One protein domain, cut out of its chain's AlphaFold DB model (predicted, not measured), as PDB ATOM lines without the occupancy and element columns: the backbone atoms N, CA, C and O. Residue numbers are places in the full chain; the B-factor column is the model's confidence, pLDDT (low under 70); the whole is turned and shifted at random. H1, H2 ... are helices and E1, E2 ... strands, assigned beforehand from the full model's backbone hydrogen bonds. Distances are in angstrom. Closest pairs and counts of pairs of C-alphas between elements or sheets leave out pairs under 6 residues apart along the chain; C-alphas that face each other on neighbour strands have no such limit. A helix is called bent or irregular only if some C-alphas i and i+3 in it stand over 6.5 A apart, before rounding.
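This is residues 153 to 303 of the 307 residues of the protein "Enterochelin esterase" of Bacillus cereus (UniProt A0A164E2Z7). A twisted sheet of six strands forms the core, with helices on both faces: H4 and H5 cover one, while H1 and H2 are on the face opposite H5, and the short H3 sits off the sheet beside the ends of H4 and H5. The long hairpin E1 and E2 makes one edge, followed by four parallel strands. The printed part has 151 residues with five named helices and six named strands, running E1 E2 E3 H1 H2 E4 H3 H4 E5 H5 E6; the class is mixed, helices and strands. The sheet is mixed, in the order E1 E2 E4 E3 E5 E6. The whole is compact, with a radius of gyration of the C-alphas of 14.7 A and spans of 42 by 30 by 27 A.

E1 is residues 163 to 171, 24.2 A long, beginning at C-alpha 163 (277.793, 295.899, 277.277), and E2 is 176 to 184, 25.4 A. E4 is 228 to 233, E3 196 to 201, E5 273 to 278 and E6 298 to 302, ending at C-alpha 302 (253.514, 290.825, 277.014). H1 is 203 to 208, H2 212 to 221, H3 238 to 242, H4 246 to 263, 24.9 A, and H5 280 to 291, 16.3 A. H4 is irregular, but only just: C-alphas 254 and 257 are 6.7 A apart.

The hairpin E1 and E2 is antiparallel, with N 167 and O 180 at 2.8 A. E2 and E4 are antiparallel, with N 183 and O 230 at 2.8 A. E4 and E3 are parallel, with N 200 and O 231 at 2.8 A, as are E3 and E5, with N 199 and O 274 at 2.8 A, and E5 and E6, with N 300 and O 275 at 2.9 A. The strand-helix-strand units, parallel neighbour strands with helices between, are E3, H1 H2, E4 and E5, H5, E6; E4, H3 H4, E5 is a split one, with E3 between its strands. These three crossovers are right-handed. H5 lies over E5 and E6, along the strands, at a height over the sheet of 7.4 A. H1 stands up from the sheet. H3 and H5 touch, closest at the C-alphas of Leu 242 and Ala 284, 4.9 A. Every O i to N i+4 pair is within hydrogen-bond range in H1, H2, H3 and H5; in H4 11 of 14 are.

The C-alphas farthest apart, of His 158 and Asn 175, are 43.6 A apart. The printed part has no cut. The link E2 to E3, 11 residues, is long. The mean pLDDT of the printed part is 93.7; residue 156 is under 70.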
ATOM      1  N   ARG A 153     261.658 307.389 268.561       81.12
ATOM      2  CA  ARG A 153     261.673 307.303 270.022       81.12
ATOM      3  C   ARG A 153     263.059 307.003 270.586       81.12
ATOM      4  O   ARG A 153     263.423 307.555 271.615       81.12
ATOM      5  N   PHE A 154     263.816 306.149 269.907       81.50
ATOM      6  CA  PHE A 154     265.159 305.725 270.287       81.50
ATOM      7  C   PHE A 154     266.137 306.128 269.171       81.50
ATOM      8  O   PHE A 154     266.552 305.273 268.374       81.50
ATOM      9  N   PRO A 155     266.479 307.422 269.032       79.62
ATOM     10  CA  PRO A 155     267.417 307.882 268.010       79.62
ATOM     11  C   PRO A 155     268.792 307.240 268.222       79.62
ATOM     12  O   PRO A 155     269.209 307.012 269.344       79.62
ATOM     13  N   SER A 156     269.528 306.918 267.159       69.00
ATOM     14  CA  SER A 156     270.836 306.241 267.279       69.00
ATOM     15  C   SER A 156     271.979 307.132 267.776       69.00
ATOM     16  O   SER A 156     273.083 306.636 267.984       69.00
ATOM     17  N   ASN A 157     271.741 308.433 267.951       70.31
ATOM     18  CA  ASN A 157     272.781 309.411 268.235       70.31
ATOM     19  C   ASN A 157     272.577 309.973 269.652       70.31
ATOM     20  O   ASN A 157     271.473 310.413 269.959       70.31
ATOM     21  N   HIS A 158     273.664 310.047 270.433       74.94
ATOM     22  CA  HIS A 158     273.789 310.753 271.727       74.94
ATOM     23  C   HIS A 158     273.444 310.002 273.025       74.94
ATOM     24  O   HIS A 158     272.986 310.629 273.970       74.94
ATOM     25  N   TYR A 159     273.755 308.709 273.154       85.50
ATOM     26  CA  TYR A 159     273.849 308.097 274.489       85.50
ATOM     27  C   TYR A 159     274.948 307.032 274.578       85.50
ATOM     28  O   TYR A 159     275.267 306.382 273.579       85.50
ATOM     29  N   PRO A 160     275.551 306.841 275.764       91.00
ATOM     30  CA  PRO A 160     276.525 305.785 275.995       91.00
ATOM     31  C   PRO A 160     275.931 304.382 275.826       91.00
ATOM     32  O   PRO A 160     274.789 304.117 276.205       91.00
ATOM     33  N   SER A 161     276.742 303.458 275.314       91.31
ATOM     34  CA  SER A 161     276.335 302.067 275.116       91.31
ATOM     35  C   SER A 161     276.725 301.183 276.297       91.31
ATOM     36  O   SER A 161     277.887 301.158 276.707       91.31
ATOM     37  N   GLY A 162     275.766 300.412 276.804       92.75
ATOM     38  CA  GLY A 162     276.017 299.277 277.681       92.75
ATOM     39  C   GLY A 162     276.730 298.122 276.973       92.75
ATOM     40  O   GLY A 162     276.978 298.151 275.764       92.75
ATOM     41  N   LYS A 163     277.068 297.089 277.744       94.19
ATOM     42  CA  LYS A 163     277.793 295.899 277.277       94.19
ATOM     43  C   LYS A 163     276.931 294.659 277.435       94.19
ATOM     44  O   LYS A 163     276.253 294.528 278.449       94.19
ATOM     45  N   ILE A 164     277.003 293.748 276.466       94.00
ATOM     46  CA  ILE A 164     276.392 292.418 276.556       94.00
ATOM     47  C   ILE A 164     277.493 291.366 276.634       94.00
ATOM     48  O   ILE A 164     278.356 291.293 275.762       94.00
ATOM     49  N   GLU A 165     277.414 290.518 277.652       95.00
ATOM     50  CA  GLU A 165     278.226 289.313 277.793       95.00
ATOM     51  C   GLU A 165     277.337 288.080 277.653       95.00
ATOM     52  O   GLU A 165     276.209 288.067 278.138       95.00
ATOM     53  N   THR A 166     277.831 287.032 276.992       95.50
ATOM     54  CA  THR A 166     277.084 285.780 276.809       95.50
ATOM     55  C   THR A 166     277.775 284.654 277.557       95.50
ATOM     56  O   THR A 166     278.974 284.441 277.386       95.50
ATOM     57  N   TYR A 167     277.007 283.908 278.342       96.75
ATOM     58  CA  TYR A 167     277.480 282.779 279.130       96.75
ATOM     59  C   TYR A 167     276.774 281.499 278.697       96.75
ATOM     60  O   TYR A 167     275.577 281.497 278.412       96.75
ATOM     61  N   SER A 168     277.520 280.398 278.697       97.19
ATOM     62  CA  SER A 168     276.959 279.051 278.649       97.19
ATOM     63  C   SER A 168     276.694 278.599 280.084       97.19
ATOM     64  O   SER A 168     277.631 278.480 280.875       97.19
ATOM     65  N   PHE A 169     275.427 278.414 280.443       97.69
ATOM     66  CA  PHE A 169     274.988 278.086 281.794       97.69
ATOM     67  C   PHE A 169     274.450 276.657 281.827       97.69
ATOM     68  O   PHE A 169     273.429 276.359 281.206       97.69
ATOM     69  N   TYR A 170     275.121 275.778 282.570       98.31
ATOM     70  CA  TYR A 170     274.613 274.440 282.864       98.31
ATOM     71  C   TYR A 170     273.707 274.484 284.096       98.31
ATOM     72  O   TYR A 170     274.126 274.955 285.155       98.31
ATOM     73  N   SER A 171     272.478 273.990 283.955       98.31
ATOM     74  CA  SER A 171     271.526 273.831 285.055       98.31
ATOM     75  C   SER A 171     271.457 272.364 285.456       98.31
ATOM     76  O   SER A 171     271.148 271.503 284.629       98.31
ATOM     77  N   SER A 172     271.690 272.079 286.737       98.38
ATOM     78  CA  SER A 172     271.502 270.731 287.274       98.38
ATOM     79  C   SER A 172     270.016 270.385 287.406       98.38
ATOM     80  O   SER A 172     269.622 269.240 287.204       98.38
ATOM     81  N   ILE A 173     269.177 271.393 287.669       98.31
ATOM     82  CA  ILE A 173     267.723 271.256 287.815       98.31
ATOM     83  C   ILE A 173     267.048 270.927 286.478       98.31
ATOM     84  O   ILE A 173     266.161 270.073 286.423       98.31
ATOM     85  N   LEU A 174     267.461 271.600 285.404       97.75
ATOM     86  CA  LEU A 174     266.925 271.397 284.053       97.75
ATOM     87  C   LEU A 174     267.690 270.315 283.282       97.75
ATOM     88  O   LEU A 174     267.222 269.860 282.243       97.75
ATOM     89  N   ASN A 175     268.842 269.883 283.803       97.38
ATOM     90  CA  ASN A 175     269.740 268.906 283.193       97.38
ATOM     91  C   ASN A 175     270.079 269.233 281.728       97.38
ATOM     92  O   ASN A 175     270.102 268.368 280.853       97.38
ATOM     93  N   ASN A 176     270.321 270.511 281.452       98.00
ATOM     94  CA  ASN A 176     270.728 270.982 280.141       98.00
ATOM     95  C   ASN A 176     271.615 272.225 280.267       98.00
ATOM     96  O   ASN A 176     271.738 272.839 281.332       98.00
ATOM     97  N   THR A 177     272.255 272.572 279.157       97.69
ATOM     98  CA  THR A 177     273.040 273.796 279.027       97.69
ATOM     99  C   THR A 177     272.282 274.767 278.140       97.69
ATOM    100  O   THR A 177     271.840 274.396 277.054       97.69
ATOM    101  N   ARG A 178     272.176 276.019 278.579       95.69
ATOM    102  CA  ARG A 178     271.528 277.107 277.841       95.69
ATOM    103  C   ARG A 178     272.416 278.335 277.793       95.69
ATOM    104  O   ARG A 178     273.305 278.498 278.628       95.69
ATOM    105  N   LYS A 179     272.163 279.221 276.837       96.25
ATOM    106  CA  LYS A 179     272.786 280.542 276.847       96.25
ATOM    107  C   LYS A 179     272.008 281.470 277.768       96.25
ATOM    108  O   LYS A 179     270.779 281.461 277.793       96.25
ATOM    109  N   ILE A 180     272.746 282.279 278.511       96.94
ATOM    110  CA  ILE A 180     272.215 283.480 279.143       96.94
ATOM    111  C   ILE A 180     273.044 284.668 278.686       96.94
ATOM    112  O   ILE A 180     274.250 284.548 278.454       96.94
ATOM    113  N   HIS A 181     272.407 285.822 278.588       95.88
ATOM    114  CA  HIS A 181     273.071 287.045 278.184       95.88
ATOM    115  C   HIS A 181     272.868 288.113 279.243       95.88
ATOM    116  O   HIS A 181     271.753 288.322 279.719       95.88
ATOM    117  N   ILE A 182     273.947 288.793 279.605       96.44
ATOM    118  CA  ILE A 182     273.951 289.806 280.648       96.44
ATOM    119  C   ILE A 182     274.242 291.152 280.011       96.44
ATOM    120  O   ILE A 182     275.353 291.400 279.546       96.44
ATOM    121  N   TYR A 183     273.241 292.023 280.000       96.44
ATOM    122  CA  TYR A 183     273.410 293.434 279.699       96.44
ATOM    123  C   TYR A 183     273.797 294.187 280.973       96.44
ATOM    124  O   TYR A 183     273.112 294.096 281.995       96.44
ATOM    125  N   THR A 184     274.859 294.983 280.890       96.94
ATOM    126  CA  THR A 184     275.252 295.949 281.921       96.94
ATOM    127  C   THR A 184     275.236 297.366 281.345       96.94
ATOM    128  O   THR A 184     275.638 297.556 280.193       96.94
ATOM    129  N   PRO A 185     274.785 298.372 282.118       95.81
ATOM    130  CA  PRO A 185     274.777 299.759 281.670       95.81
ATOM    131  C   PRO A 185     276.208 300.277 281.478       95.81
ATOM    132  O   PRO A 185     277.164 299.751 282.053       95.81
ATOM    133  N   HIS A 186     276.362 301.309 280.648       94.06
ATOM    134  CA  HIS A 186     277.666 301.828 280.213       94.06
ATOM    135  C   HIS A 186     278.628 302.192 281.360       94.06
ATOM    136  O   HIS A 186     279.843 302.055 281.222       94.06
ATOM    137  N   ASP A 187     278.093 302.649 282.490       90.81
ATOM    138  CA  ASP A 187     278.818 303.132 283.661       90.81
ATOM    139  C   ASP A 187     279.011 302.056 284.739       90.81
ATOM    140  O   ASP A 187     279.611 302.331 285.780       90.81
ATOM    141  N   TYR A 188     278.568 300.815 284.495       95.38
ATOM    142  CA  TYR A 188     278.548 299.752 285.500       95.38
ATOM    143  C   TYR A 188     279.907 299.536 286.183       95.38
ATOM    144  O   TYR A 188     279.964 299.406 287.404       95.38
ATOM    145  N   SER A 189     281.019 299.539 285.437       91.06
ATOM    146  CA  SER A 189     282.373 299.353 285.994       91.06
ATOM    147  C   SER A 189     282.863 300.510 286.868       91.06
ATOM    148  O   SER A 189     283.810 300.327 287.628       91.06
ATOM    149  N   HIS A 190     282.238 301.682 286.766       88.81
ATOM    150  CA  HIS A 190     282.639 302.906 287.462       88.81
ATOM    151  C   HIS A 190     281.717 303.260 288.634       88.81
ATOM    152  O   HIS A 190     281.994 304.210 289.361       88.81
ATOM    153  N   THR A 191     280.647 302.489 288.843       87.75
ATOM    154  CA  THR A 191     279.671 302.713 289.910       87.75
ATOM    155  C   THR A 191     279.688 301.604 290.959       87.75
ATOM    156  O   THR A 191     279.777 300.409 290.655       87.75
ATOM    157  N   SER A 192     279.559 302.007 292.224       89.12
ATOM    158  CA  SER A 192     279.343 301.113 293.366       89.12
ATOM    159  C   SER A 192     277.860 300.906 293.688       89.12
ATOM    160  O   SER A 192     277.536 300.095 294.556       89.12
ATOM    161  N   HIS A 193     276.951 301.606 292.998       92.44
ATOM    162  CA  HIS A 193     275.517 301.506 293.246       92.44
ATOM    163  C   HIS A 193     274.952 300.149 292.818       92.44
ATOM    164  O   HIS A 193     275.333 299.585 291.786       92.44
ATOM    165  N   LEU A 194     274.004 299.654 293.618       96.25
ATOM    166  CA  LEU A 194     273.191 298.497 293.265       96.25
ATOM    167  C   LEU A 194     272.245 298.856 292.112       96.25
ATOM    168  O   LEU A 194     271.716 299.966 292.055       96.25
ATOM    169  N   GLN A 195     272.053 297.899 291.214       97.62
ATOM    170  CA  GLN A 195     271.247 298.008 290.003       97.62
ATOM    171  C   GLN A 195     269.898 297.307 290.190       97.62
ATOM    172  O   GLN A 195     269.808 296.306 290.914       97.62
ATOM    173  N   GLU A 196     268.865 297.802 289.511       98.19
ATOM    174  CA  GLU A 196     267.630 297.034 289.308       98.19
ATOM    175  C   GLU A 196     267.939 295.762 288.496       98.19
ATOM    176  O   GLU A 196     268.863 295.753 287.675       98.19
ATOM    177  N   LEU A 197     267.179 294.687 288.707       98.56
ATOM    178  CA  LEU A 197     267.350 293.424 287.989       98.56
ATOM    179  C   LEU A 197     266.147 293.155 287.085       98.56
ATOM    180  O   LEU A 197     265.014 293.064 287.553       98.56
ATOM    181  N   LEU A 198     266.403 292.977 285.791       97.94
ATOM    182  CA  LEU A 198     265.414 292.574 284.796       97.94
ATOM    183  C   LEU A 198     265.770 291.186 284.254       97.94
ATOM    184  O   LEU A 198     266.764 291.037 283.556       97.94
ATOM    185  N   ILE A 199     264.965 290.169 284.547       98.00
ATOM    186  CA  ILE A 199     265.113 288.822 283.985       98.00
ATOM    187  C   ILE A 199     264.116 288.650 282.842       98.00
ATOM    188  O   ILE A 199     262.935 288.939 283.009       98.00
ATOM    189  N   VAL A 200     264.574 288.184 281.682       96.25
ATOM    190  CA  VAL A 200     263.756 288.122 280.465       96.25
ATOM    191  C   VAL A 200     263.882 286.762 279.788       96.25
ATOM    192  O   VAL A 200     264.988 286.296 279.522       96.25
ATOM    193  N   PHE A 201     262.758 286.126 279.477       95.75
ATOM    194  CA  PHE A 201     262.746 284.928 278.634       95.75
ATOM    195  C   PHE A 201     262.981 285.264 277.153       95.75
ATOM    196  O   PHE A 201     262.834 286.412 276.737       95.75
ATOM    197  N   ASP A 202     263.319 284.251 276.351       88.50
ATOM    198  CA  ASP A 202     263.563 284.361 274.903       88.50
ATOM    199  C   ASP A 202     264.756 285.265 274.543       88.50
ATOM    200  O   ASP A 202     264.668 286.159 273.695       88.50
ATOM    201  N   GLY A 203     265.892 285.023 275.203       80.62
ATOM    202  CA  GLY A 203     267.047 285.918 275.194       80.62
ATOM    203  C   GLY A 203     267.614 286.265 273.822       80.62
ATOM    204  O   GLY A 203     267.838 287.447 273.548       80.62
ATOM    205  N   ASN A 204     267.753 285.284 272.935       80.25
ATOM    206  CA  ASN A 204     268.220 285.483 271.570       80.25
ATOM    207  C   ASN A 204     267.292 286.425 270.783       80.25
ATOM    208  O   ASN A 204     267.754 287.377 270.157       80.25
ATOM    209  N   SER A 205     265.971 286.231 270.862       78.44
ATOM    210  CA  SER A 205     265.009 287.146 270.231       78.44
ATOM    211  C   SER A 205     265.061 288.538 270.856       78.44
ATOM    212  O   SER A 205     265.001 289.539 270.141       78.44
ATOM    213  N   PHE A 206     265.219 288.617 272.174       77.44
ATOM    214  CA  PHE A 206     265.293 289.886 272.889       77.44
ATOM    215  C   PHE A 206     266.512 290.726 272.482       77.44
ATOM    216  O   PHE A 206     266.408 291.946 272.329       77.44
ATOM    217  N   ILE A 207     267.654 290.078 272.255       79.31
ATOM    218  CA  ILE A 207     268.904 290.740 271.868       79.31
ATOM    219  C   ILE A 207     268.927 291.088 270.387       79.31
ATOM    220  O   ILE A 207     269.246 292.225 270.042       79.31
ATOM    221  N   HIS A 208     268.581 290.135 269.524       76.25
ATOM    222  CA  HIS A 208     268.776 290.280 268.083       76.25
ATOM    223  C   HIS A 208     267.578 290.923 267.379       76.25
ATOM    224  O   HIS A 208     267.768 291.741 266.486       76.25
ATOM    225  N   ASN A 209     266.348 290.637 267.817       71.94
ATOM    226  CA  ASN A 209     265.146 291.077 267.099       71.94
ATOM    227  C   ASN A 209     264.496 292.321 267.724       71.94
ATOM    228  O   ASN A 209     263.870 293.105 267.015       71.94
ATOM    229  N   LEU A 210     264.620 292.509 269.044       74.19
ATOM    230  CA  LEU A 210     263.886 293.546 269.788       74.19
ATOM    231  C   LEU A 210     264.746 294.735 270.236       74.19
ATOM    232  O   LEU A 210     264.246 295.633 270.907       74.19
ATOM    233  N   SER A 211     266.026 294.783 269.844       78.81
ATOM    234  CA  SER A 211     266.923 295.919 270.111       78.81
ATOM    235  C   SER A 211     266.963 296.359 271.590       78.81
ATOM    236  O   SER A 211     267.142 297.548 271.875       78.81
ATOM    237  N   ILE A 212     266.831 295.423 272.543       84.75
ATOM    238  CA  ILE A 212     266.728 295.747 273.979       84.75
ATOM    239  C   ILE A 212     267.901 296.587 274.475       84.75
ATOM    240  O   ILE A 212     267.683 297.545 275.205       84.75
ATOM    241  N   ALA A 213     269.131 296.294 274.041       88.75
ATOM    242  CA  ALA A 213     270.298 297.074 274.443       88.75
ATOM    243  C   ALA A 213     270.126 298.550 274.075       88.75
ATOM    244  O   ALA A 213     270.362 299.429 274.893       88.75
ATOM    245  N   LYS A 214     269.642 298.823 272.859       89.31
ATOM    246  CA  LYS A 214     269.392 300.183 272.387       89.31
ATOM    247  C   LYS A 214     268.290 300.866 273.202       89.31
ATOM    248  O   LYS A 214     268.465 302.021 273.577       89.31
ATOM    249  N   THR A 215     267.201 300.150 273.489       90.56
ATOM    250  CA  THR A 215     266.104 300.647 274.336       90.56
ATOM    251  C   THR A 215     266.604 300.973 275.745       90.56
ATOM    252  O   THR A 215     266.405 302.088 276.218       90.56
ATOM    253  N   LEU A 216     267.294 300.039 276.406       93.00
ATOM    254  CA  LEU A 216     267.795 300.220 277.768       93.00
ATOM    255  C   LEU A 216     268.843 301.329 277.848       93.00
ATOM    256  O   LEU A 216     268.756 302.155 278.747       93.00
ATOM    257  N   ASN A 217     269.784 301.396 276.900       93.00
ATOM    258  CA  ASN A 217     270.775 302.473 276.847       93.00
ATOM    259  C   ASN A 217     270.094 303.848 276.854       93.00
ATOM    260  O   ASN A 217     270.444 304.701 277.666       93.00
ATOM    261  N   TYR A 218     269.103 304.038 275.977       92.62
ATOM    262  CA  TYR A 218     268.375 305.297 275.862       92.62
ATOM    263  C   TYR A 218     267.565 305.606 277.126       92.62
ATOM    264  O   TYR A 218     267.728 306.675 277.704       92.62
ATOM    265  N   LEU A 219     266.729 304.671 277.595       93.44
ATOM    266  CA  LEU A 219     265.850 304.914 278.746       93.44
ATOM    267  C   LEU A 219     266.640 305.187 280.034       93.44
ATOM    268  O   LEU A 219     266.211 306.001 280.851       93.44
ATOM    269  N   ILE A 220     267.792 304.531 280.214       94.31
ATOM    270  CA  ILE A 220     268.691 304.773 281.351       94.31
ATOM    271  C   ILE A 220     269.379 306.135 281.207       94.31
ATOM    272  O   ILE A 220     269.452 306.886 282.179       94.31
ATOM    273  N   TYR A 221     269.869 306.477 280.011       93.12
ATOM    274  CA  TYR A 221     270.534 307.757 279.752       93.12
ATOM    275  C   TYR A 221     269.600 308.954 279.974       93.12
ATOM    276  O   TYR A 221     269.965 309.895 280.680       93.12
ATOM    277  N   GLU A 222     268.373 308.874 279.455       92.44
ATOM    278  CA  GLU A 222     267.321 309.883 279.636       92.44
ATOM    279  C   GLU A 222     266.687 309.848 281.040       92.44
ATOM    280  O   GLU A 222     265.839 310.677 281.364       92.44
ATOM    281  N   LYS A 223     267.109 308.909 281.904       93.88
ATOM    282  CA  LYS A 223     266.606 308.713 283.278       93.88
ATOM    283  C   LYS A 223     265.100 308.442 283.355       93.88
ATOM    284  O   LYS A 223     264.472 308.711 284.379       93.88
ATOM    285  N   GLU A 224     264.523 307.884 282.295       95.50
ATOM    286  CA  GLU A 224     263.128 307.434 282.285       95.50
ATOM    287  C   GLU A 224     262.938 306.149 283.096       95.50
ATOM    288  O   GLU A 224     261.863 305.909 283.644       95.50
ATOM    289  N   ILE A 225     263.995 305.338 283.198       95.69
ATOM    290  CA  ILE A 225     264.062 304.190 284.103       95.69
ATOM    291  C   ILE A 225     265.320 304.273 284.979       95.69
ATOM    292  O   ILE A 225     266.321 304.869 284.569       95.69
ATOM    293  N   PRO A 226     265.313 303.653 286.174       94.88
ATOM    294  CA  PRO A 226     266.535 303.451 286.938       94.88
ATOM    295  C   PRO A 226     267.541 302.589 286.168       94.88
ATOM    296  O   PRO A 226     267.165 301.745 285.353       94.88
ATOM    297  N   SER A 227     268.825 302.757 286.476       95.94
ATOM    298  CA  SER A 227     269.867 301.902 285.907       95.94
ATOM    299  C   SER A 227     269.667 300.441 286.331       95.94
ATOM    300  O   SER A 227     269.370 300.145 287.496       95.94
ATOM    301  N   CYS A 228     269.780 299.526 285.368       97.19
ATOM    302  CA  CYS A 228     269.446 298.121 285.557       97.19
ATOM    303  C   CYS A 228     270.425 297.182 284.851       97.19
ATOM    304  O   CYS A 228     270.972 297.503 283.794       97.19
ATOM    305  N   ILE A 229     270.560 295.976 285.395       97.75
ATOM    306  CA  ILE A 229     271.161 294.826 284.719       97.75
ATOM    307  C   ILE A 229     270.031 293.982 284.147       97.75
ATOM    308  O   ILE A 229     269.092 293.634 284.867       97.75
ATOM    309  N   ALA A 230     270.129 293.636 282.863       97.25
ATOM    310  CA  ALA A 230     269.178 292.730 282.230       97.25
ATOM    311  C   ALA A 230     269.829 291.369 281.972       97.25
ATOM    312  O   ALA A 230     270.921 291.295 281.412       97.25
ATOM    313  N   VAL A 231     269.155 290.300 282.385       97.62
ATOM    314  CA  VAL A 231     269.567 288.908 282.205       97.62
ATOM    315  C   VAL A 231     268.551 288.229 281.313       97.62
ATOM    316  O   VAL A 231     267.411 288.019 281.721       97.62
ATOM    317  N   THR A 232     268.951 287.889 280.095       95.94
ATOM    318  CA  THR A 232     268.069 287.214 279.146       95.94
ATOM    319  C   THR A 232     268.413 285.729 279.048       95.94
ATOM    320  O   THR A 232     269.583 285.352 279.144       95.94
ATOM    321  N   ILE A 233     267.393 284.878 278.928       96.88
ATOM    322  CA  ILE A 233     267.510 283.418 279.044       96.88
ATOM    323  C   ILE A 233     267.048 282.771 277.739       96.88
ATOM    324  O   ILE A 233     265.897 282.946 277.333       96.88
ATOM    325  N   ASP A 234     267.925 281.992 277.107       94.75
ATOM    326  CA  ASP A 234     267.534 281.133 275.992       94.75
ATOM    327  C   ASP A 234     266.824 279.877 276.509       94.75
ATOM    328  O   ASP A 234     267.200 279.286 277.530       94.75
ATOM    329  N   SER A 235     265.789 279.463 275.780       91.81
ATOM    330  CA  SER A 235     265.080 278.207 276.038       91.81
ATOM    331  C   SER A 235     265.697 277.083 275.210       91.81
ATOM    332  O   SER A 235     266.080 277.312 274.062       91.81
ATOM    333  N   VAL A 236     265.776 275.877 275.778       93.19
ATOM    334  CA  VAL A 236     266.201 274.675 275.035       93.19
ATOM    335  C   VAL A 236     264.981 274.020 274.395       93.19
ATOM    336  O   VAL A 236     264.933 273.881 273.176       93.19
ATOM    337  N   ASP A 237     263.968 273.715 275.207       92.19
ATOM    338  CA  ASP A 237     262.621 273.376 274.749       92.19
ATOM    339  C   ASP A 237     261.661 274.469 275.217       92.19
ATOM    340  O   ASP A 237     261.206 274.490 276.357       92.19
ATOM    341  N   ARG A 238     261.382 275.430 274.335       92.25
ATOM    342  CA  ARG A 238     260.569 276.601 274.683       92.25
ATOM    343  C   ARG A 238     259.150 276.229 275.113       92.25
ATOM    344  O   ARG A 238     258.584 276.919 275.957       92.25
ATOM    345  N   LEU A 239     258.557 275.193 274.520       91.44
ATOM    346  CA  LEU A 239     257.175 274.821 274.813       91.44
ATOM    347  C   LEU A 239     257.085 274.154 276.186       91.44
ATOM    348  O   LEU A 239     256.249 274.551 276.996       91.44
ATOM    349  N   GLU A 240     257.971 273.198 276.466       93.44
ATOM    350  CA  GLU A 240     258.017 272.509 277.757       93.44
ATOM    351  C   GLU A 240     258.462 273.451 278.887       93.44
ATOM    352  O   GLU A 240     257.866 273.480 279.965       93.44
ATOM    353  N   GLU A 241     259.511 274.240 278.661       95.69
ATOM    354  CA  GLU A 241     260.158 275.022 279.716       95.69
ATOM    355  C   GLU A 241     259.360 276.261 280.140       95.69
ATOM    356  O   GLU A 241     259.491 276.701 281.283       95.69
ATOM    357  N   LEU A 242     258.538 276.832 279.252       96.25
ATOM    358  CA  LEU A 242     257.798 278.073 279.521       96.25
ATOM    359  C   LEU A 242     256.313 277.855 279.861       96.25
ATOM    360  O   LEU A 242     255.609 278.812 280.187       96.25
ATOM    361  N   THR A 243     255.829 276.612 279.837       95.19
ATOM    362  CA  THR A 243     254.427 276.282 280.139       95.19
ATOM    363  C   THR A 243     254.303 275.708 281.549       95.19
ATOM    364  O   THR A 243     254.505 274.516 281.753       95.19
ATOM    365  N   TYR A 244     253.973 276.558 282.533       92.50
ATOM    366  CA  TYR A 244     253.723 276.168 283.937       92.50
ATOM    367  C   TYR A 244     254.795 275.235 284.543       92.50
ATOM    368  O   TYR A 244     254.486 274.256 285.219       92.50
ATOM    369  N   ASN A 245     256.074 275.517 284.279       96.00
ATOM    370  CA  ASN A 245     257.155 274.584 284.583       96.00
ATOM    371  C   ASN A 245     257.829 274.870 285.940       96.00
ATOM    372  O   ASN A 245     258.568 275.845 286.108       96.00
ATOM    373  N   ASP A 246     257.639 273.976 286.912       97.56
ATOM    374  CA  ASP A 246     258.234 274.113 288.248       97.56
ATOM    375  C   ASP A 246     259.755 273.938 288.270       97.56
ATOM    376  O   ASP A 246     260.436 274.548 289.099       97.56
ATOM    377  N   LYS A 247     260.321 273.149 287.346       97.94
ATOM    378  CA  LYS A 247     261.780 273.036 287.225       97.94
ATOM    379  C   LYS A 247     262.378 274.346 286.729       97.94
ATOM    380  O   LYS A 247     263.418 274.752 287.239       97.94
ATOM    381  N   MET A 248     261.711 275.039 285.802       97.88
ATOM    382  CA  MET A 248     262.128 276.372 285.361       97.88
ATOM    383  C   MET A 248     262.106 277.367 286.530       97.88
ATOM    384  O   MET A 248     263.093 278.062 286.768       97.88
ATOM    385  N   ASN A 249     261.046 277.366 287.343       97.44
ATOM    386  CA  ASN A 249     260.987 278.186 288.558       97.44
ATOM    387  C   ASN A 249     262.109 277.849 289.553       97.44
ATOM    388  O   ASN A 249     262.724 278.744 290.139       97.44
ATOM    389  N   ALA A 250     262.404 276.564 289.746       98.38
ATOM    390  CA  ALA A 250     263.484 276.127 290.620       98.38
ATOM    391  C   ALA A 250     264.865 276.536 290.075       98.38
ATOM    392  O   ALA A 250     265.693 277.003 290.851       98.38
ATOM    393  N   PHE A 251     265.101 276.449 288.764       98.56
ATOM    394  CA  PHE A 251     266.304 276.979 288.114       98.56
ATOM    395  C   PHE A 251     266.459 278.483 288.359       98.56
ATOM    396  O   PHE A 251     267.508 278.923 288.835       98.56
ATOM    397  N   LEU A 252     265.406 279.267 288.105       98.44
ATOM    398  CA  LEU A 252     265.424 280.716 288.304       98.44
ATOM    399  C   LEU A 252     265.823 281.092 289.735       98.44
ATOM    400  O   LEU A 252     266.666 281.963 289.944       98.44
ATOM    401  N   THR A 253     265.219 280.428 290.719       98.06
ATOM    402  CA  THR A 253     265.319 280.812 292.133       98.06
ATOM    403  C   THR A 253     266.513 280.197 292.856       98.06
ATOM    404  O   THR A 253     267.087 280.847 293.727       98.06
ATOM    405  N   LYS A 254     266.909 278.967 292.510       98.56
ATOM    406  CA  LYS A 254     267.954 278.211 293.221       98.56
ATOM    407  C   LYS A 254     269.304 278.211 292.515       98.56
ATOM    408  O   LYS A 254     270.311 277.989 293.178       98.56
ATOM    409  N   GLU A 255     269.344 278.460 291.207       98.69
ATOM    410  CA  GLU A 255     270.591 278.456 290.433       98.69
ATOM    411  C   GLU A 255     270.892 279.840 289.851       98.69
ATOM    412  O   GLU A 255     271.919 280.437 290.179       98.69
ATOM    413  N   LEU A 256     269.994 280.385 289.026       98.56
ATOM    414  CA  LEU A 256     270.267 281.604 288.267       98.56
ATOM    415  C   LEU A 256     270.369 282.844 289.163       98.56
ATOM    416  O   LEU A 256     271.363 283.566 289.099       98.56
ATOM    417  N   LEU A 257     269.372 283.104 290.010       98.38
ATOM    418  CA  LEU A 257     269.364 284.299 290.854       98.38
ATOM    419  C   LEU A 257     270.562 284.354 291.824       98.38
ATOM    420  O   LEU A 257     271.235 285.390 291.841       98.38
ATOM    421  N   PRO A 258     270.912 283.281 292.567       98.19
ATOM    422  CA  PRO A 258     272.124 283.278 293.389       98.19
ATOM    423  C   PRO A 258     273.403 283.509 292.572       98.19
ATOM    424  O   PRO A 258     274.305 284.235 293.005       98.19
ATOM    425  N   TRP A 259     273.483 282.937 291.364       98.44
ATOM    426  CA  TRP A 259     274.620 283.136 290.467       98.44
ATOM    427  C   TRP A 259     274.776 284.603 290.047       98.44
ATOM    428  O   TRP A 259     275.903 285.110 290.069       98.44
ATOM    429  N   ILE A 260     273.664 285.287 289.736       98.38
ATOM    430  CA  ILE A 260     273.628 286.721 289.405       98.38
ATOM    431  C   ILE A 260     274.067 287.544 290.616       98.38
ATOM    432  O   ILE A 260     274.992 288.343 290.504       98.38
ATOM    433  N   GLN A 261     273.451 287.326 291.780       97.19
ATOM    434  CA  GLN A 261     273.700 288.111 292.997       97.19
ATOM    435  C   GLN A 261     275.142 287.992 293.511       97.19
ATOM    436  O   GLN A 261     275.647 288.914 294.143       97.19
ATOM    437  N   THR A 262     275.821 286.880 293.219       97.38
ATOM    438  CA  THR A 262     277.236 286.686 293.577       97.38
ATOM    439  C   THR A 262     278.189 287.452 292.650       97.38
ATOM    440  O   THR A 262     279.300 287.792 293.049       97.38
ATOM    441  N   ARG A 263     277.788 287.711 291.400       96.88
ATOM    442  CA  ARG A 263     278.655 288.291 290.352       96.88
ATOM    443  C   ARG A 263     278.366 289.755 290.060       96.88
ATOM    444  O   ARG A 263     279.264 290.487 289.646       96.88
ATOM    445  N   TYR A 264     277.126 290.181 290.266       97.56
ATOM    446  CA  TYR A 264     276.644 291.491 289.870       97.56
ATOM    447  C   TYR A 264     276.074 292.271 291.054       97.56
ATOM    448  O   TYR A 264     275.441 291.717 291.952       97.56
ATOM    449  N   ARG A 265     276.285 293.591 291.043       96.94
ATOM    450  CA  ARG A 265     275.778 294.520 292.062       96.94
ATOM    451  C   ARG A 265     274.294 294.792 291.828       96.94
ATOM    452  O   ARG A 265     273.947 295.823 291.267       96.94
ATOM    453  N   VAL A 266     273.427 293.875 292.243       97.75
ATOM    454  CA  VAL A 266     271.964 294.008 292.122       97.75
ATOM    455  C   VAL A 266     271.293 294.104 293.488       97.75
ATOM    456  O   VAL A 266     271.779 293.551 294.478       97.75
ATOM    457  N   TYR A 267     270.161 294.798 293.558       97.69
ATOM    458  CA  TYR A 267     269.314 294.752 294.747       97.69
ATOM    459  C   TYR A 267     268.766 293.336 294.982       97.69
ATOM    460  O   TYR A 267     268.484 292.592 294.049       97.69
ATOM    461  N   GLN A 268     268.589 292.969 296.254       95.38
ATOM    462  CA  GLN A 268     268.128 291.626 296.642       95.38
ATOM    463  C   GLN A 268     266.645 291.569 297.040       95.38
ATOM    464  O   GLN A 268     266.084 290.486 297.169       95.38
ATOM    465  N   LYS A 269     265.998 292.719 297.275       97.31
ATOM    466  CA  LYS A 269     264.582 292.759 297.677       97.31
ATOM    467  C   LYS A 269     263.683 292.613 296.451       97.31
ATOM    468  O   LYS A 269     263.924 293.291 295.458       97.31
ATOM    469  N   ALA A 270     262.588 291.859 296.583       97.62
ATOM    470  CA  ALA A 270     261.636 291.569 295.502       97.62
ATOM    471  C   ALA A 270     261.247 292.762 294.628       97.62
ATOM    472  O   ALA A 270     261.257 292.654 293.408       97.62
ATOM    473  N   LYS A 271     260.942 293.914 295.240       98.06
ATOM    474  CA  LYS A 271     260.513 295.123 294.519       98.06
ATOM    475  C   LYS A 271     261.501 295.622 293.452       98.06
ATOM    476  O   LYS A 271     261.107 296.446 292.637       98.06
ATOM    477  N   HIS A 272     262.748 295.147 293.486       98.25
ATOM    478  CA  HIS A 272     263.812 295.508 292.548       98.25
ATOM    479  C   HIS A 272     264.123 294.430 291.498       98.25
ATOM    480  O   HIS A 272     265.050 294.572 290.700       98.25
ATOM    481  N   THR A 273     263.370 293.330 291.503       98.50
ATOM    482  CA  THR A 273     263.519 292.245 290.535       98.50
ATOM    483  C   THR A 273     262.260 292.171 289.689       98.50
ATOM    484  O   THR A 273     261.169 291.869 290.181       98.50
ATOM    485  N   THR A 274     262.425 292.437 288.400       98.50
ATOM    486  CA  THR A 274     261.389 292.314 287.378       98.50
ATOM    487  C   THR A 274     261.629 291.049 286.570       98.50
ATOM    488  O   THR A 274     262.756 290.810 286.140       98.50
ATOM    489  N   ILE A 275     260.585 290.260 286.324       98.31
ATOM    490  CA  ILE A 275     260.624 289.149 285.364       98.31
ATOM    491  C   ILE A 275     259.692 289.427 284.182       98.31
ATOM    492  O   ILE A 275     258.595 289.962 284.355       98.31
ATOM    493  N   ALA A 276     260.137 289.113 282.969       96.56
ATOM    494  CA  ALA A 276     259.473 289.527 281.742       96.56
ATOM    495  C   ALA A 276     259.523 288.467 280.635       96.56
ATOM    496  O   ALA A 276     260.427 287.633 280.578       96.56
ATOM    497  N   GLY A 277     258.575 288.548 279.704       94.31
ATOM    498  CA  GLY A 277     258.588 287.753 278.479       94.31
ATOM    499  C   GLY A 277     257.368 288.005 277.597       94.31
ATOM    500  O   GLY A 277     256.432 288.705 277.995       94.31
ATOM    501  N   PHE A 278     257.382 287.434 276.389       91.12
ATOM    502  CA  PHE A 278     256.281 287.526 275.429       91.12
ATOM    503  C   PHE A 278     255.641 286.157 275.162       91.12
ATOM    504  O   PHE A 278     256.333 285.138 275.150       91.12
ATOM    505  N   SER A 279     254.326 286.109 274.920       92.44
ATOM    506  CA  SER A 279     253.600 284.849 274.665       92.44
ATOM    507  C   SER A 279     253.858 283.818 275.782       92.44
ATOM    508  O   SER A 279     253.584 284.117 276.946       92.44
ATOM    509  N   LEU A 280     254.435 282.646 275.485       94.69
ATOM    510  CA  LEU A 280     254.829 281.667 276.507       94.69
ATOM    511  C   LEU A 280     255.829 282.233 277.528       94.69
ATOM    512  O   LEU A 280     255.711 281.945 278.711       94.69
ATOM    513  N   GLY A 281     256.756 283.106 277.128       95.56
ATOM    514  CA  GLY A 281     257.641 283.790 278.076       95.56
ATOM    515  C   GLY A 281     256.881 284.721 279.024       95.56
ATOM    516  O   GLY A 281     257.263 284.871 280.182       95.56
ATOM    517  N   GLY A 282     255.780 285.324 278.563       96.06
ATOM    518  CA  GLY A 282     254.897 286.138 279.404       96.06
ATOM    519  C   GLY A 282     254.112 285.285 280.401       96.06
ATOM    520  O   GLY A 282     253.982 285.663 281.567       96.06
ATOM    521  N   LEU A 283     253.654 284.105 279.967       96.88
ATOM    522  CA  LEU A 283     253.081 283.087 280.849       96.88
ATOM    523  C   LEU A 283     254.098 282.650 281.915       96.88
ATOM    524  O   LEU A 283     253.793 282.711 283.104       96.88
ATOM    525  N   ALA A 284     255.308 282.266 281.507       97.62
ATOM    526  CA  ALA A 284     256.367 281.822 282.409       97.62
ATOM    527  C   ALA A 284     256.756 282.907 283.424       97.62
ATOM    528  O   ALA A 284     256.877 282.621 284.612       97.62
ATOM    529  N   ALA A 285     256.893 284.163 282.981       97.62
ATOM    530  CA  ALA A 285     257.182 285.298 283.855       97.62
ATOM    531  C   ALA A 285     256.080 285.508 284.902       97.62
ATOM    532  O   ALA A 285     256.367 285.670 286.090       97.62
ATOM    533  N   PHE A 286     254.817 285.461 284.472       96.88
ATOM    534  CA  PHE A 286     253.675 285.575 285.372       96.88
ATOM    535  C   PHE A 286     253.619 284.416 286.373       96.88
ATOM    536  O   PHE A 286     253.495 284.647 287.575       96.88
ATOM    537  N   TYR A 287     253.785 283.180 285.899       97.12
ATOM    538  CA  TYR A 287     253.796 281.984 286.736       97.12
ATOM    539  C   TYR A 287     254.923 282.019 287.777       97.12
ATOM    540  O   TYR A 287     254.676 281.806 288.963       97.12
ATOM    541  N   ALA A 288     256.148 282.354 287.367       97.69
ATOM    542  CA  ALA A 288     257.304 282.432 288.253       97.69
ATOM    543  C   ALA A 288     257.107 283.446 289.386       97.69
ATOM    544  O   ALA A 288     257.441 283.156 290.538       97.69
ATOM    545  N   ALA A 289     256.538 284.613 289.082       97.19
ATOM    546  CA  ALA A 289     256.253 285.637 290.078       97.19
ATOM    547  C   ALA A 289     255.089 285.274 291.000       97.19
ATOM    548  O   ALA A 289     255.173 285.528 292.198       97.19
ATOM    549  N   LEU A 290     254.045 284.627 290.476       96.31
ATOM    550  CA  LEU A 290     252.940 284.117 291.289       96.31
ATOM    551  C   LEU A 290     253.430 283.082 292.311       96.31
ATOM    552  O   LEU A 290     253.014 283.117 293.467       96.31
ATOM    553  N   GLN A 291     254.342 282.196 291.904       97.62
ATOM    554  CA  GLN A 291     254.936 281.191 292.789       97.62
ATOM    555  C   GLN A 291     255.987 281.782 293.743       97.62
ATOM    556  O   GLN A 291     256.208 281.255 294.832       97.62
ATOM    557  N   ASN A 292     256.642 282.884 293.362       97.62
ATOM    558  CA  ASN A 292     257.763 283.462 294.108       97.62
ATOM    559  C   ASN A 292     257.647 284.994 294.277       97.62
ATOM    560  O   ASN A 292     258.578 285.723 293.919       97.62
ATOM    561  N   PRO A 293     256.563 285.518 294.882       97.75
ATOM    562  CA  PRO A 293     256.342 286.967 295.005       97.75
ATOM    563  C   PRO A 293     257.353 287.650 295.941       97.75
ATOM    564  O   PRO A 293     257.574 288.857 295.887       97.75
ATOM    565  N   HIS A 294     258.006 286.866 296.803       97.44
ATOM    566  CA  HIS A 294     259.093 287.309 297.676       97.44
ATOM    567  C   HIS A 294     260.437 287.468 296.938       97.44
ATOM    568  O   HIS A 294     261.379 288.011 297.514       97.44
ATOM    569  N   ILE A 295     260.514 287.039 295.672       97.75
ATOM    570  CA  ILE A 295     261.678 287.187 294.787       97.75
ATOM    571  C   ILE A 295     261.380 288.155 293.641       97.75
ATOM    572  O   ILE A 295     262.198 289.031 293.376       97.75
ATOM    573  N   PHE A 296     260.231 288.012 292.977       98.12
ATOM    574  CA  PHE A 296     259.838 288.831 291.829       98.12
ATOM    575  C   PHE A 296     258.730 289.799 292.236       98.12
ATOM    576  O   PHE A 296     257.568 289.418 292.345       98.12
ATOM    577  N   GLY A 297     259.093 291.058 292.480       97.75
ATOM    578  CA  GLY A 297     258.137 292.094 292.872       97.75
ATOM    579  C   GLY A 297     257.410 292.734 291.693       97.75
ATOM    580  O   GLY A 297     256.358 293.332 291.899       97.75
ATOM    581  N   ASN A 298     257.946 292.601 290.474       98.12
ATOM    582  CA  ASN A 298     257.355 293.160 289.259       98.12
ATOM    583  C   ASN A 298     257.316 292.111 288.138       98.12
ATOM    584  O   ASN A 298     258.230 291.293 288.001       98.12
ATOM    585  N   VAL A 299     256.281 292.175 287.297       97.88
ATOM    586  CA  VAL A 299     256.096 291.282 286.144       97.88
ATOM    587  C   VAL A 299     255.746 292.095 284.910       97.88
ATOM    588  O   VAL A 299     254.837 292.923 284.955       97.88
ATOM    589  N   LEU A 300     256.408 291.802 283.792       96.06
ATOM    590  CA  LEU A 300     256.036 292.300 282.470       96.06
ATOM    591  C   LEU A 300     255.630 291.125 281.567       96.06
ATOM    592  O   LEU A 300     256.463 290.522 280.889       96.06
ATOM    593  N   SER A 301     254.335 290.801 281.565       95.38
ATOM    594  CA  SER A 301     253.753 289.771 280.697       95.38
ATOM    595  C   SER A 301     253.193 290.407 279.424       95.38
ATOM    596  O   SER A 301     252.153 291.064 279.450       95.38
ATOM    597  N   MET A 302     253.898 290.243 278.303       92.56
ATOM    598  CA  MET A 302     253.514 290.825 277.014       92.56
ATOM    599  C   MET A 302     252.755 289.794 276.183       92.56
ATOM    600  O   MET A 302     253.338 288.820 275.705       92.56
ATOM    601  N   SER A 303     251.448 289.995 276.014       90.75
ATOM    602  CA  SER A 303     250.572 289.038 275.319       90.75
ATOM    603  C   SER A 303     250.733 287.608 275.855       90.75
ATOM    604  O   SER A 303     250.865 286.665 275.078       90.75
TER     605      SER A 303